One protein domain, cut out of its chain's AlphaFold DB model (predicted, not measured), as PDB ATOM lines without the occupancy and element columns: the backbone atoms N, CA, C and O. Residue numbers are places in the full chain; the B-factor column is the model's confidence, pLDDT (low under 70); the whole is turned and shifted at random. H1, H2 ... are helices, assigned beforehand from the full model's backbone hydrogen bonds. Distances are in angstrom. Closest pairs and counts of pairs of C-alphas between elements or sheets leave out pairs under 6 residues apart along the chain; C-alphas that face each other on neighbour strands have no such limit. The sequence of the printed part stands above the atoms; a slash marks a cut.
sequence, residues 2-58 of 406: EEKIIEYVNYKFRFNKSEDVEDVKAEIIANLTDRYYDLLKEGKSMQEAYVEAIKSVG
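This is residues 2 to 58 of the 406 residues of an uncharacterized protein of bacterium (UniProt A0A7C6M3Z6). One long helix, H2, makes the length of this domain, and two shorter helices, H1 and H3, pack slantwise on one side of it, H1 over its earlier part and H3 over its later part, with H1's beginning and H3's end coming near each other. The chain folds back at both ends of H2, and at the end where H2 begins residues 14 to 20 stick out as a free loop. The 57 printed residues hold three named helices, in the order H1, H2, H3, and no named strand; the class is all helix. The whole is only just compact, close to loose, with a radius of gyration of the C-alphas of 11.9 A, and only just elongated, with spans of 39 by 19 by 15 A.

Begin with the longest helix, H2, residues 21 to 41: find C-alpha 21 at (141.772, 179.726, 190.064) and go on to C-alpha 41 at (126.659, 176.161, 163.941), 30.4 A away. Before it in the chain comes H1, residues 2 to 13, which begins with C-alpha 2 at (127.983, 183.743, 177.291) and measures 16.7 A from first to last C-alpha. After it comes H3, residues 46 to 56, 15.4 A from first to last C-alpha, ending with C-alpha 56 at (130.529, 168.318, 177.414).

Start from H2 and look at Ile 29, where H1 touches it: the closest C-alphas of the two helices are those of Ile 6 and Ile 29, 6.2 A apart. H1 and H2 run opposite ways at a tilt of 38 degrees, only just steep, and form a helical hairpin. Farther along, H2 touches H3 with residues 32 to 40 alone; the closest C-alphas are those of Leu 39 and Ala 49, 5.1 A apart. H2 and H3 run opposite ways at a steep tilt of 51 degrees. Now compare H1 with H3: they are close but not clearly touching, with the closest C-alphas, those of Ile 5 and Ile 54, 7.9 A apart. These two run the same way at a shallow tilt of 32 degrees. Along the backbones of H1, H2 and H3, every O i to N i+4 pair is within hydrogen-bond range.

The two C-alphas farthest apart are those of Glu 19 and Gly 43, at 38.8 A, while the first and last printed C-alphas, Glu 2 and Gly 58, are 18.2 A apart. The printed part has no cut. The link from H1 to H2, 7 residues, is short, and residues 14 to 20 in it stand free. The link from H2 to H3, 4 residues, is tight. In the B-factor column you will find a mean pLDDT of 81.6 for the printed part, with residue 15 and residues 57 to 58 under 70.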
ATOM      1  N   GLU A   2     126.612 183.727 176.745       75.56
ATOM      2  CA  GLU A   2     127.983 183.743 177.291       75.56
ATOM      3  C   GLU A   2     128.041 184.209 178.753       75.56
ATOM      4  O   GLU A   2     128.651 183.542 179.580       75.56
ATOM      5  N   GLU A   3     127.300 185.259 179.126       77.88
ATOM      6  CA  GLU A   3     127.172 185.682 180.535       77.88
ATOM      7  C   GLU A   3     126.718 184.541 181.460       77.88
ATOM      8  O   GLU A   3     127.236 184.399 182.562       77.88
ATOM      9  N   LYS A   4     125.819 183.659 181.000       74.44
ATOM     10  CA  LYS A   4     125.378 182.496 181.790       74.44
ATOM     11  C   LYS A   4     126.466 181.430 181.920       74.44
ATOM     12  O   LYS A   4     126.499 180.727 182.925       74.44
ATOM     13  N   ILE A   5     127.344 181.301 180.923       82.56
ATOM     14  CA  ILE A   5     128.522 180.425 180.988       82.56
ATOM     15  C   ILE A   5     129.493 180.972 182.040       82.56
ATOM     16  O   ILE A   5     129.925 180.227 182.919       82.56
ATOM     17  N   ILE A   6     129.752 182.283 182.018       81.88
ATOM     18  CA  ILE A   6     130.598 182.972 183.003       81.88
ATOM     19  C   ILE A   6     130.024 182.812 184.418       81.88
ATOM     20  O   ILE A   6     130.741 182.407 185.335       81.88
ATOM     21  N   GLU A   7     128.725 183.061 184.609       77.75
ATOM     22  CA  GLU A   7     128.040 182.863 185.893       77.75
ATOM     23  C   GLU A   7     128.129 181.413 186.381       77.75
ATOM     24  O   GLU A   7     128.398 181.176 187.561       77.75
ATOM     25  N   TYR A   8     127.944 180.434 185.489       78.56
ATOM     26  CA  TYR A   8     128.051 179.016 185.829       78.56
ATOM     27  C   TYR A   8     129.460 178.652 186.314       78.56
ATOM     28  O   TYR A   8     129.599 178.004 187.357       78.56
ATOM     29  N   VAL A   9     130.498 179.084 185.593       81.88
ATOM     30  CA  VAL A   9     131.897 178.803 185.947       81.88
ATOM     31  C   VAL A   9     132.267 179.503 187.257       81.88
ATOM     32  O   VAL A   9     132.754 178.855 188.185       81.88
ATOM     33  N   ASN A  10     131.926 180.783 187.409       79.50
ATOM     34  CA  ASN A  10     132.153 181.518 188.654       79.50
ATOM     35  C   ASN A  10     131.440 180.873 189.846       79.50
ATOM     36  O   ASN A  10     132.034 180.698 190.912       79.50
ATOM     37  N   TYR A  11     130.189 180.447 189.661       76.00
ATOM     38  CA  TYR A  11     129.449 179.724 190.687       76.00
ATOM     39  C   TYR A  11     130.126 178.398 191.047       76.00
ATOM     40  O   TYR A  11     130.198 178.053 192.229       76.00
ATOM     41  N   LYS A  12     130.644 177.647 190.069       73.00
ATOM     42  CA  LYS A  12     131.343 176.377 190.318       73.00
ATOM     43  C   LYS A  12     132.644 176.557 191.098       73.00
ATOM     44  O   LYS A  12     132.890 175.776 192.014       73.00
ATOM     45  N   PHE A  13     133.406 177.609 190.818       77.44
ATOM     46  CA  PHE A  13     134.693 177.883 191.465       77.44
ATOM     47  C   PHE A  13     134.601 178.757 192.727       77.44
ATOM     48  O   PHE A  13     135.627 179.063 193.327       77.44
ATOM     49  N   ARG A  14     133.396 179.113 193.199       75.12
ATOM     50  CA  ARG A  14     133.172 180.049 194.327       75.12
ATOM     51  C   ARG A  14     133.863 179.702 195.655       75.12
ATOM     52  O   ARG A  14     133.962 180.557 196.526       75.12
ATOM     53  N   PHE A  15     134.282 178.450 195.837       69.38
ATOM     54  CA  PHE A  15     134.963 177.979 197.048       69.38
ATOM     55  C   PHE A  15     136.413 177.546 196.810       69.38
ATOM     56  O   PHE A  15     137.078 177.147 197.765       69.38
ATOM     57  N   ASN A  16     136.902 177.610 195.569       71.19
ATOM     58  CA  ASN A  16     138.289 177.288 195.276       71.19
ATOM     59  C   ASN A  16     139.173 178.498 195.621       71.19
ATOM     60  O   ASN A  16     138.853 179.625 195.250       71.19
ATOM     61  N   LYS A  17     140.252 178.258 196.373       71.38
ATOM     62  CA  LYS A  17     141.203 179.277 196.842       71.38
ATOM     63  C   LYS A  17     142.624 179.051 196.311       71.38
ATOM     64  O   LYS A  17     143.554 179.627 196.867       71.38
ATOM     65  N   SER A  18     142.816 178.179 195.319       76.06
ATOM     66  CA  SER A  18     144.139 178.005 194.710       76.06
ATOM     67  C   SER A  18     144.596 179.295 194.017       76.06
ATOM     68  O   SER A  18     143.774 180.091 193.567       76.06
ATOM     69  N   GLU A  19     145.908 179.512 193.949       72.62
ATOM     70  CA  GLU A  19     146.475 180.709 193.309       72.62
ATOM     71  C   GLU A  19     146.117 180.776 191.813       72.62
ATOM     72  O   GLU A  19     145.861 181.860 191.301       72.62
ATOM     73  N   ASP A  20     145.917 179.622 191.163       80.06
ATOM     74  CA  ASP A  20     145.638 179.516 189.721       80.06
ATOM     75  C   ASP A  20     144.134 179.518 189.359       80.06
ATOM     76  O   ASP A  20     143.750 179.175 188.240       80.06
ATOM     77  N   VAL A  21     143.231 179.841 190.299       82.38
ATOM     78  CA  VAL A  21     141.772 179.726 190.064       82.38
ATOM     79  C   VAL A  21     141.290 180.593 188.907       82.38
ATOM     80  O   VAL A  21     140.415 180.163 188.157       82.38
ATOM     81  N   GLU A  22     141.806 181.811 188.775       83.94
ATOM     82  CA  GLU A  22     141.337 182.739 187.743       83.94
ATOM     83  C   GLU A  22     141.782 182.309 186.340       83.94
ATOM     84  O   GLU A  22     140.980 182.367 185.407       83.94
ATOM     85  N   ASP A  23     142.991 181.764 186.208       84.19
ATOM     86  CA  ASP A  23     143.506 181.255 184.932       84.19
ATOM     87  C   ASP A  23     142.720 180.020 184.476       84.19
ATOM     88  O   ASP A  23     142.267 179.940 183.331       84.19
ATOM     89  N   VAL A  24     142.435 179.103 185.406       82.94
ATOM     90  CA  VAL A  24     141.613 177.915 185.136       82.94
ATOM     91  C   VAL A  24     140.171 178.302 184.783       82.94
ATOM     92  O   VAL A  24     139.576 177.722 183.873       82.94
ATOM     93  N   LYS A  25     139.583 179.303 185.456       86.31
ATOM     94  CA  LYS A  25     138.254 179.823 185.086       86.31
ATOM     95  C   LYS A  25     138.255 180.380 183.665       86.31
ATOM     96  O   LYS A  25     137.318 180.093 182.922       86.31
ATOM     97  N   ALA A  26     139.267 181.165 183.299       87.25
ATOM     98  CA  ALA A  26     139.364 181.773 181.976       87.25
ATOM     99  C   ALA A  26     139.464 180.709 180.872       87.25
ATOM    100  O   ALA A  26     138.723 180.783 179.888       87.25
ATOM    101  N   GLU A  27     140.291 179.680 181.072       85.31
ATOM    102  CA  GLU A  27     140.432 178.554 180.141       85.31
ATOM    103  C   GLU A  27     139.108 177.790 179.962       85.31
ATOM    104  O   GLU A  27     138.678 177.497 178.844       85.31
ATOM    105  N   ILE A  28     138.404 177.520 181.064       85.12
ATOM    106  CA  ILE A  28     137.122 176.808 181.036       85.12
ATOM    107  C   ILE A  28     136.027 177.643 180.363       85.12
ATOM    108  O   ILE A  28     135.225 177.099 179.601       85.12
ATOM    109  N   ILE A  29     135.972 178.949 180.638       89.12
ATOM    110  CA  ILE A  29     135.008 179.860 180.006       89.12
ATOM    111  C   ILE A  29     135.240 179.895 178.496       89.12
ATOM    112  O   ILE A  29     134.266 179.784 177.749       89.12
ATOM    113  N   ALA A  30     136.495 180.002 178.050       89.88
ATOM    114  CA  ALA A  30     136.840 179.996 176.631       89.88
ATOM    115  C   ALA A  30     136.386 178.690 175.958       89.88
ATOM    116  O   ALA A  30     135.578 178.725 175.032       89.88
ATOM    117  N   ASN A  31     136.768 177.539 176.518       89.25
ATOM    118  CA  ASN A  31     136.396 176.227 175.981       89.25
ATOM    119  C   ASN A  31     134.871 176.007 175.923       89.25
ATOM    120  O   ASN A  31     134.350 175.463 174.947       89.25
ATOM    121  N   LEU A  32     134.128 176.433 176.951       88.25
ATOM    122  CA  LEU A  32     132.662 176.330 176.971       88.25
ATOM    123  C   LEU A  32     131.998 177.246 175.946       88.25
ATOM    124  O   LEU A  32     130.983 176.871 175.351       88.25
ATOM    125  N   THR A  33     132.547 178.443 175.766       90.56
ATOM    126  CA  THR A  33     132.032 179.435 174.823       90.56
ATOM    127  C   THR A  33     132.257 178.971 173.389       90.56
ATOM    128  O   THR A  33     131.314 178.969 172.596       90.56
ATOM    129  N   ASP A  34     133.447 178.455 173.080       92.06
ATOM    130  CA  ASP A  34     133.761 177.884 171.769       92.06
ATOM    131  C   ASP A  34     132.839 176.704 171.448       92.06
ATOM    132  O   ASP A  34     132.184 176.668 170.401       92.06
ATOM    133  N   ARG A  35     132.669 175.789 172.410       87.94
ATOM    134  CA  ARG A  35     131.777 174.639 172.248       87.94
ATOM    135  C   ARG A  35     130.319 175.046 172.049       87.94
ATOM    136  O   ARG A  35     129.606 174.420 171.265       87.94
ATOM    137  N   TYR A  36     129.866 176.080 172.751       90.06
ATOM    138  CA  TYR A  36     128.531 176.644 172.579       90.06
ATOM    139  C   TYR A  36     128.314 177.152 171.150       90.06
ATOM    140  O   TYR A  36     127.288 176.839 170.539       90.06
ATOM    141  N   TYR A  37     129.282 177.880 170.592       93.50
ATOM    142  CA  TYR A  37     129.188 178.380 169.223       93.50
ATOM    143  C   TYR A  37     129.261 177.278 168.171       93.50
ATOM    144  O   TYR A  37     128.551 177.363 167.168       93.50
ATOM    145  N   ASP A  38     130.045 176.229 168.398       92.81
ATOM    146  CA  ASP A  38     130.064 175.068 167.505       92.81
ATOM    147  C   ASP A  38     128.699 174.371 167.462       92.81
ATOM    148  O   ASP A  38     128.173 174.093 166.387       92.81
ATOM    149  N   LEU A  39     128.048 174.210 168.614       89.31
ATOM    150  CA  LEU A  39     126.710 173.618 168.708       89.31
ATOM    151  C   LEU A  39     125.620 174.495 168.068       89.31
ATOM    152  O   LEU A  39     124.644 173.973 167.526       89.31
ATOM    153  N   LEU A  40     125.781 175.822 168.095       91.31
ATOM    154  CA  LEU A  40     124.916 176.733 167.340       91.31
ATOM    155  C   LEU A  40     125.107 176.571 165.828       91.31
ATOM    156  O   LEU A  40     124.122 176.562 165.089       91.31
ATOM    157  N   LYS A  41     126.353 176.415 165.361       93.50
ATOM    158  CA  LYS A  41     126.659 176.161 163.941       93.50
ATOM    159  C   LYS A  41     126.118 174.808 163.470       93.50
ATOM    160  O   LYS A  41     125.710 174.692 162.319       93.50
ATOM    161  N   GLU A  42     126.051 173.823 164.362       91.38
ATOM    162  CA  GLU A  42     125.397 172.524 164.134       91.38
ATOM    163  C   GLU A  42     123.855 172.611 164.084       91.38
ATOM    164  O   GLU A  42     123.184 171.605 163.855       91.38
ATOM    165  N   GLY A  43     123.274 173.802 164.272       90.88
ATOM    166  CA  GLY A  43     121.838 174.051 164.138       90.88
ATOM    167  C   GLY A  43     121.026 173.845 165.418       90.88
ATOM    168  O   GLY A  43     119.795 173.833 165.354       90.88
ATOM    169  N   LYS A  44     121.671 173.692 166.585       87.81
ATOM    170  CA  LYS A  44     120.956 173.581 167.866       87.81
ATOM    171  C   LYS A  44     120.390 174.927 168.308       87.81
ATOM    172  O   LYS A  44     120.947 175.989 168.026       87.81
ATOM    173  N   SER A  45     119.295 174.889 169.068       87.25
ATOM    174  CA  SER A  45     118.757 176.103 169.682       87.25
ATOM    175  C   SER A  45     119.717 176.668 170.736       87.25
ATOM    176  O   SER A  45     120.501 175.938 171.343       87.25
ATOM    177  N   MET A  46     119.628 177.972 171.019       75.44
ATOM    178  CA  MET A  46     120.476 178.628 172.025       75.44
ATOM    179  C   MET A  46     120.426 177.954 173.404       75.44
ATOM    180  O   MET A  46     121.438 177.914 174.102       75.44
ATOM    181  N   GLN A  47     119.276 177.422 173.816       75.31
ATOM    182  CA  GLN A  47     119.138 176.710 175.085       75.31
ATOM    183  C   GLN A  47     119.770 175.316 175.030       75.31
ATOM    184  O   GLN A  47     120.458 174.928 175.974       75.31
ATOM    185  N   GLU A  48     119.560 174.568 173.948       77.38
ATOM    186  CA  GLU A  48     120.124 173.223 173.789       77.38
ATOM    187  C   GLU A  48     121.644 173.269 173.653       77.38
ATOM    188  O   GLU A  48     122.334 172.527 174.347       77.38
ATOM    189  N   ALA A  49     122.166 174.197 172.846       82.25
ATOM    190  CA  ALA A  49     123.597 174.432 172.697       82.25
ATOM    191  C   ALA A  49     124.251 174.778 174.043       82.25
ATOM    192  O   ALA A  49     125.305 174.243 174.370       82.25
ATOM    193  N   TYR A  50     123.602 175.610 174.867       82.62
ATOM    194  CA  TYR A  50     124.094 175.934 176.208       82.62
ATOM    195  C   TYR A  50     124.137 174.698 177.117       82.62
ATOM    196  O   TYR A  50     125.156 174.418 177.744       82.62
ATOM    197  N   VAL A  51     123.047 173.926 177.181       78.38
ATOM    198  CA  VAL A  51     122.978 172.727 178.034       78.38
ATOM    199  C   VAL A  51     124.001 171.677 177.599       78.38
ATOM    200  O   VAL A  51     124.625 171.037 178.444       78.38
ATOM    201  N   GLU A  52     124.178 171.490 176.298       79.38
ATOM    202  CA  GLU A  52     125.102 170.506 175.742       79.38
ATOM    203  C   GLU A  52     126.570 170.936 175.892       79.38
ATOM    204  O   GLU A  52     127.402 170.109 176.264       79.38
ATOM    205  N   ALA A  53     126.879 172.227 175.721       83.75
ATOM    206  CA  ALA A  53     128.207 172.774 176.006       83.75
ATOM    207  C   ALA A  53     128.592 172.536 177.476       83.75
ATOM    208  O   ALA A  53     129.638 171.956 177.756       83.75
ATOM    209  N   ILE A  54     127.696 172.862 178.414       81.69
ATOM    210  CA  ILE A  54     127.923 172.652 179.852       81.69
ATOM    211  C   ILE A  54     128.076 171.162 180.204       81.69
ATOM    212  O   ILE A  54     128.876 170.819 181.073       81.69
ATOM    213  N   LYS A  55     127.347 170.259 179.536       76.31
ATOM    214  CA  LYS A  55     127.495 168.802 179.726       76.31
ATOM    215  C   LYS A  55     128.831 168.267 179.208       76.31
ATOM    216  O   LYS A  55     129.375 167.342 179.804       76.31
ATOM    217  N   SER A  56     129.333 168.821 178.105       73.19
ATOM    218  CA  SER A  56     130.529 168.318 177.414       73.19
ATOM    219  C   SER A  56     131.823 168.483 178.206       73.19
ATOM    220  O   SER A  56     132.758 167.713 178.029       73.19
ATOM    221  N   VAL A  57     131.848 169.446 179.122       68.25
ATOM    222  CA  VAL A  57     133.007 169.731 179.963       68.25
ATOM    223  C   VAL A  57     133.147 168.748 181.136       68.25
ATOM    224  O   VAL A  57     134.161 168.735 181.827       68.25
ATOM    225  N   GLY A  58     132.187 167.833 181.302       53.34
ATOM    226  CA  GLY A  58     132.252 166.806 182.330       53.34
ATOM    227  C   GLY A  58     132.125 167.382 183.742       53.34
ATOM    228  O   GLY A  58     132.154 168.589 183.995       53.34
TER     229      GLY A  58